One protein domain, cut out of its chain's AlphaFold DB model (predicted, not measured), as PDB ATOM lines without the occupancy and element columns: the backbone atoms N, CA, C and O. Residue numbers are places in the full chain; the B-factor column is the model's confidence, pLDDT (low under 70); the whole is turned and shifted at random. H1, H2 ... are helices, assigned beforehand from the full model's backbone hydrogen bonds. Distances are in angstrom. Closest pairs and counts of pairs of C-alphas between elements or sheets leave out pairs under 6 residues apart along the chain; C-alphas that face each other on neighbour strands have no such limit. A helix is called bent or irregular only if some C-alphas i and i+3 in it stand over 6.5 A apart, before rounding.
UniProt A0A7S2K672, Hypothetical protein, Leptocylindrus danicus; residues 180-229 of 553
ATOM      1  N   PRO A 180      46.599  -4.862  22.552       86.19
ATOM      2  CA  PRO A 180      47.033  -3.483  22.385       86.19
ATOM      3  C   PRO A 180      47.246  -3.107  20.927       86.19
ATOM      4  O   PRO A 180      47.690  -3.932  20.125       86.19
ATOM      5  N   ASN A 181      46.935  -1.847  20.615       91.12
ATOM      6  CA  ASN A 181      47.040  -1.289  19.274       91.12
ATOM      7  C   ASN A 181      48.435  -1.582  18.691       91.12
ATOM      8  O   ASN A 181      49.451  -1.447  19.378       91.12
ATOM      9  N   ALA A 182      48.492  -2.004  17.426       92.56
ATOM     10  CA  ALA A 182      49.728  -2.451  16.785       92.56
ATOM     11  C   ALA A 182      50.825  -1.373  16.819       92.56
ATOM     12  O   ALA A 182      51.999  -1.696  16.991       92.56
ATOM     13  N   LEU A 183      50.439  -0.095  16.735       92.19
ATOM     14  CA  LEU A 183      51.360   1.038  16.818       92.19
ATOM     15  C   LEU A 183      52.019   1.155  18.203       92.19
ATOM     16  O   LEU A 183      53.227   1.349  18.286       92.19
ATOM     17  N   TYR A 184      51.254   0.943  19.278       93.19
ATOM     18  CA  TYR A 184      51.787   0.906  20.644       93.19
ATOM     19  C   TYR A 184      52.779  -0.243  20.818       93.19
ATOM     20  O   TYR A 184      53.870  -0.043  21.341       93.19
ATOM     21  N   ARG A 185      52.446  -1.437  20.308       94.31
ATOM     22  CA  ARG A 185      53.361  -2.591  20.339       94.31
ATOM     23  C   ARG A 185      54.662  -2.307  19.583       94.31
ATOM     24  O   ARG A 185      55.737  -2.641  20.071       94.31
ATOM     25  N   MET A 186      54.569  -1.673  18.414       96.75
ATOM     26  CA  MET A 186      55.732  -1.302  17.605       96.75
ATOM     27  C   MET A 186      56.616  -0.265  18.309       96.75
ATOM     28  O   MET A 186      57.839  -0.354  18.225       96.75
ATOM     29  N   LEU A 187      56.013   0.706  19.001       94.88
ATOM     30  CA  LEU A 187      56.760   1.701  19.766       94.88
ATOM     31  C   LEU A 187      57.447   1.059  20.972       94.88
ATOM     32  O   LEU A 187      58.653   1.222  21.116       94.88
ATOM     33  N   LEU A 188      56.742   0.248  21.762       95.31
ATOM     34  CA  LEU A 188      57.324  -0.446  22.919       95.31
ATOM     35  C   LEU A 188      58.479  -1.385  22.528       95.31
ATOM     36  O   LEU A 188      59.465  -1.488  23.259       95.31
ATOM     37  N   ALA A 189      58.418  -1.998  21.340       96.38
ATOM     38  CA  ALA A 189      59.493  -2.840  20.815       96.38
ATOM     39  C   ALA A 189      60.820  -2.084  20.574       96.38
ATOM     40  O   ALA A 189      61.866  -2.722  20.470       96.38
ATOM     41  N   LYS A 190      60.816  -0.742  20.514       96.56
ATOM     42  CA  LYS A 190      62.034   0.083  20.377       96.56
ATOM     43  C   LYS A 190      62.774   0.331  21.703       96.56
ATOM     44  O   LYS A 190      63.692   1.150  21.744       96.56
ATOM     45  N   GLY A 191      62.400  -0.346  22.790       96.38
ATOM     46  CA  GLY A 191      63.060  -0.207  24.092       96.38
ATOM     47  C   GLY A 191      62.749   1.132  24.770       96.38
ATOM     48  O   GLY A 191      61.645   1.658  24.620       96.38
ATOM     49  N   LYS A 192      63.705   1.698  25.524       96.69
ATOM     50  CA  LYS A 192      63.497   2.909  26.351       96.69
ATOM     51  C   LYS A 192      62.983   4.112  25.550       96.69
ATOM     52  O   LYS A 192      62.010   4.738  25.954       96.69
ATOM     53  N   ALA A 193      63.567   4.380  24.380       95.50
ATOM     54  CA  ALA A 193      63.121   5.462  23.494       95.50
ATOM     55  C   ALA A 193      61.658   5.282  23.052       95.50
ATOM     56  O   ALA A 193      60.894   6.238  22.970       95.50
ATOM     57  N   GLY A 194      61.253   4.032  22.824       96.50
ATOM     58  CA  GLY A 194      59.877   3.666  22.525       96.50
ATOM     59  C   GLY A 194      58.894   3.984  23.648       96.50
ATOM     60  O   GLY A 194      57.814   4.507  23.386       96.50
ATOM     61  N   HIS A 195      59.284   3.711  24.894       94.75
ATOM     62  CA  HIS A 195      58.463   4.002  26.073       94.75
ATOM     63  C   HIS A 195      58.299   5.510  26.275       94.75
ATOM     64  O   HIS A 195      57.179   5.966  26.480       94.75
ATOM     65  N   ILE A 196      59.382   6.282  26.124       95.81
ATOM     66  CA  ILE A 196      59.333   7.750  26.198       95.81
ATOM     67  C   ILE A 196      58.366   8.296  25.141       95.81
ATOM     68  O   ILE A 196      57.483   9.076  25.474       95.81
ATOM     69  N   LEU A 197      58.456   7.830  23.890       96.62
ATOM     70  CA  LEU A 197      57.540   8.261  22.826       96.62
ATOM     71  C   LEU A 197      56.078   7.917  23.121       96.62
ATOM     72  O   LEU A 197      55.196   8.720  22.828       96.62
ATOM     73  N   VAL A 198      55.811   6.737  23.684       96.81
ATOM     74  CA  VAL A 198      54.452   6.339  24.070       96.81
ATOM     75  C   VAL A 198      53.912   7.253  25.167       96.81
ATOM     76  O   VAL A 198      52.802   7.757  25.024       96.81
ATOM     77  N   ILE A 199      54.697   7.507  26.216       95.38
ATOM     78  CA  ILE A 199      54.307   8.396  27.318       95.38
ATOM     79  C   ILE A 199      54.057   9.811  26.788       95.38
ATOM     80  O   ILE A 199      53.002  10.382  27.054       95.38
ATOM     81  N   SER A 200      54.956  10.345  25.959       93.19
ATOM     82  CA  SER A 200      54.778  11.658  25.332       93.19
ATOM     83  C   SER A 200      53.522  11.724  24.467       93.19
ATOM     84  O   SER A 200      52.829  12.737  24.474       93.19
ATOM     85  N   LEU A 201      53.195  10.654  23.736       95.75
ATOM     86  CA  LEU A 201      51.993  10.606  22.909       95.75
ATOM     87  C   LEU A 201      50.721  10.547  23.760       95.75
ATOM     88  O   LEU A 201      49.753  11.214  23.415       95.75
ATOM     89  N   VAL A 202      50.730   9.816  24.880       94.44
ATOM     90  CA  VAL A 202      49.619   9.810  25.847       94.44
ATOM     91  C   VAL A 202      49.416  11.209  26.424       94.44
ATOM     92  O   VAL A 202      48.314  11.744  26.306       94.44
ATOM     93  N   ILE A 203      50.480  11.841  26.929       95.00
ATOM     94  CA  ILE A 203      50.430  13.208  27.471       95.00
ATOM     95  C   ILE A 203      49.923  14.187  26.411       95.00
ATOM     96  O   ILE A 203      49.048  14.996  26.697       95.00
ATOM     97  N   LEU A 204      50.412  14.095  25.169       94.81
ATOM     98  CA  LEU A 204      49.958  14.952  24.075       94.81
ATOM     99  C   LEU A 204      48.475  14.728  23.767       94.81
ATOM    100  O   LEU A 204      47.746  15.692  23.559       94.81
ATOM    101  N   THR A 205      48.010  13.476  23.747       94.62
ATOM    102  CA  THR A 205      46.592  13.190  23.507       94.62
ATOM    103  C   THR A 205      45.710  13.703  24.634       94.62
ATOM    104  O   THR A 205      44.696  14.331  24.341       94.62
ATOM    105  N   GLU A 206      46.104  13.515  25.895       94.50
ATOM    106  CA  GLU A 206      45.371  14.045  27.046       94.50
ATOM    107  C   GLU A 206      45.353  15.572  27.019       94.50
ATOM    108  O   GLU A 206      44.282  16.176  27.090       94.50
ATOM    109  N   TYR A 207      46.509  16.194  26.779       93.75
ATOM    110  CA  TYR A 207      46.643  17.637  26.618       93.75
ATOM    111  C   TYR A 207      45.729  18.158  25.504       93.75
ATOM    112  O   TYR A 207      44.956  19.089  25.713       93.75
ATOM    113  N   CYS A 208      45.738  17.523  24.331       93.88
ATOM    114  CA  CYS A 208      44.825  17.878  23.255       93.88
ATOM    115  C   CYS A 208      43.367  17.721  23.692       93.88
ATOM    116  O   CYS A 208      42.584  18.629  23.464       93.88
ATOM    117  N   THR A 209      42.977  16.626  24.344       94.50
ATOM    118  CA  THR A 209      41.574  16.431  24.746       94.50
ATOM    119  C   THR A 209      41.087  17.430  25.793       94.50
ATOM    120  O   THR A 209      39.926  17.831  25.731       94.50
ATOM    121  N   VAL A 210      41.958  17.845  26.715       95.31
ATOM    122  CA  VAL A 210      41.622  18.798  27.781       95.31
ATOM    123  C   VAL A 210      41.611  20.225  27.242       95.31
ATOM    124  O   VAL A 210      40.640  20.947  27.443       95.31
ATOM    125  N   TYR A 211      42.648  20.620  26.499       93.69
ATOM    126  CA  TYR A 211      42.852  22.018  26.122       93.69
ATOM    127  C   TYR A 211      42.320  22.389  24.728       93.69
ATOM    128  O   TYR A 211      42.064  23.570  24.496       93.69
ATOM    129  N   LEU A 212      42.103  21.450  23.782       93.62
ATOM    130  CA  LEU A 212      41.511  21.817  22.474       93.62
ATOM    131  C   LEU A 212      40.145  22.495  22.610       93.62
ATOM    132  O   LEU A 212      39.928  23.467  21.891       93.62
ATOM    133  N   PRO A 213      39.202  21.999  23.435       94.62
ATOM    134  CA  PRO A 213      37.881  22.610  23.536       94.62
ATOM    135  C   PRO A 213      37.956  24.068  23.994       94.62
ATOM    136  O   PRO A 213      37.276  24.922  23.428       94.62
ATOM    137  N   GLU A 214      38.826  24.363  24.961       94.81
ATOM    138  CA  GLU A 214      39.062  25.721  25.459       94.81
ATOM    139  C   GLU A 214      39.739  26.598  24.405       94.81
ATOM    140  O   GLU A 214      39.321  27.734  24.178       94.81
ATOM    141  N   LEU A 215      40.730  26.053  23.691       93.00
ATOM    142  CA  LEU A 215      41.396  26.749  22.594       93.00
ATOM    143  C   LEU A 215      40.419  27.066  21.453       93.00
ATOM    144  O   LEU A 215      40.438  28.171  20.917       93.00
ATOM    145  N   ILE A 216      39.543  26.124  21.091       94.19
ATOM    146  CA  ILE A 216      38.495  26.328  20.082       94.19
ATOM    147  C   ILE A 216      37.506  27.388  20.564       94.19
ATOM    148  O   ILE A 216      37.130  28.255  19.776       94.19
ATOM    149  N   ALA A 217      37.106  27.358  21.837       94.25
ATOM    150  CA  ALA A 217      36.223  28.369  22.406       94.25
ATOM    151  C   ALA A 217      36.862  29.766  22.334       94.25
ATOM    152  O   ALA A 217      36.226  30.698  21.840       94.25
ATOM    153  N   LEU A 218      38.137  29.896  22.707       95.62
ATOM    154  CA  LEU A 218      38.886  31.152  22.624       95.62
ATOM    155  C   LEU A 218      39.045  31.625  21.173       95.62
ATOM    156  O   LEU A 218      38.783  32.787  20.861       95.62
ATOM    157  N   LEU A 219      39.421  30.731  20.259       94.75
ATOM    158  CA  LEU A 219      39.520  31.050  18.833       94.75
ATOM    159  C   LEU A 219      38.168  31.491  18.270       94.75
ATOM    160  O   LEU A 219      38.117  32.442  17.493       94.75
ATOM    161  N   SER A 220      37.074  30.856  18.690       93.81
ATOM    162  CA  SER A 220      35.725  31.241  18.278       93.81
ATOM    163  C   SER A 220      35.331  32.619  18.818       93.81
ATOM    164  O   SER A 220      34.788  33.419  18.058       93.81
ATOM    165  N   SER A 221      35.683  32.954  20.068       95.06
ATOM    166  CA  SER A 221      35.409  34.281  20.634       95.06
ATOM    167  C   SER A 221      36.245  35.371  19.970       95.06
ATOM    168  O   SER A 221      35.730  36.447  19.669       95.06
ATOM    169  N   VAL A 222      37.518  35.088  19.673       95.88
ATOM    170  CA  VAL A 222      38.389  36.019  18.942       95.88
ATOM    171  C   VAL A 222      37.858  36.217  17.523       95.88
ATOM    172  O   VAL A 222      37.672  37.352  17.087       95.88
ATOM    173  N   ALA A 223      37.509  35.143  16.818       95.56
ATOM    174  CA  ALA A 223      36.944  35.233  15.476       95.56
ATOM    175  C   ALA A 223      35.597  35.981  15.452       95.56
ATOM    176  O   ALA A 223      35.326  36.716  14.496       95.56
ATOM    177  N   GLN A 224      34.789  35.845  16.509       95.81
ATOM    178  CA  GLN A 224      33.554  36.606  16.697       95.81
ATOM    179  C   GLN A 224      33.829  38.092  16.953       95.81
ATOM    180  O   GLN A 224      33.170  38.935  16.350       95.81
ATOM    181  N   SER A 225      34.831  38.430  17.771       95.81
ATOM    182  CA  SER A 225      35.206  39.830  18.031       95.81
ATOM    183  C   SER A 225      35.729  40.564  16.791       95.81
ATOM    184  O   SER A 225      35.486  41.758  16.644       95.81
ATOM    185  N   ILE A 226      36.386  39.855  15.867       96.62
ATOM    186  CA  ILE A 226      36.879  40.428  14.602       96.62
ATOM    187  C   ILE A 226      35.744  40.504  13.554       96.62
ATOM    188  O   ILE A 226      35.902  41.114  12.500       96.62
ATOM    189  N   GLY A 227      34.586  39.885  13.813       94.19
ATOM    190  CA  GLY A 227      33.470  39.818  12.864       94.19
ATOM    191  C   GLY A 227      33.707  38.863  11.686       94.19
ATOM    192  O   GLY A 227      32.942  38.875  10.727       94.19
ATOM    193  N   ILE A 228      34.749  38.023  11.747       92.56
ATOM    194  CA  ILE A 228      35.033  36.998  10.727       92.56
ATOM    195  C   ILE A 228      34.115  35.788  10.920       92.56
ATOM    196  O   ILE A 228      33.724  35.138   9.949       92.56
ATOM    197  N   TYR A 229      33.773  35.474  12.170       91.38
ATOM    198  CA  TYR A 229      32.927  34.341  12.512       91.38
ATOM    199  C   TYR A 229      31.621  34.813  13.149       91.38
ATOM    200  O   TYR A 229      31.610  35.337  14.259       91.38
TER     201      TYR A 229
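Overview. This is residues 180 to 229 of the 553 residues of the protein "Hypothetical protein" of Leptocylindrus danicus (UniProt A0A7S2K672). One long bent helix, H2, makes the length of this rod, and a short helix, H1, folds back over its first end to form a hook. Residues 202 to 218 and 222 to 227 stand free. The printed part has 50 residues with two named helices, H1 then H2, and no named strand; the class is all helix. It is extended, with a radius of gyration of the C-alphas of 17.3 A and spans of 51 by 17 by 14 A.

Arrangement. Look first at H2, residues 192 to 225, assigned as one helix by its hydrogen bonds but bent: C-alphas 210 and 213 are 6.8 A apart. Its arms H2a, residues 192 to 210, and H2b, residues 213 to 225, stand at a steep tilt of 47 degrees. H1, residues 182 to 188, touches H2a at residues 194 to 198 alone; the closest C-alphas, of Leu 187 and Gly 194, are 4.6 A apart. They run opposite ways at a steep tilt of 57 degrees. H1 and H2b are apart. In H1, H2a and H2b every O i to N i+4 pair is within hydrogen-bond range.

Along the chain. Find C-alpha 192 at (63.497, 2.909, 26.351); from there H2a runs 27.1 A to C-alpha 210. H2b runs 18.3 A and ends at C-alpha 225, (35.206, 39.830, 18.031). H1 begins at C-alpha 182, (49.728, -2.451, 16.785), and is 10.0 A long.

Size, cuts and confidence. The C-alphas of Gly 191 and Gly 227, the two farthest apart, are 51.0 A apart. The link from H1 to H2 is tight, and the printed part has no cut. The mean pLDDT of the printed part is 94.6, and no printed residue is under 70.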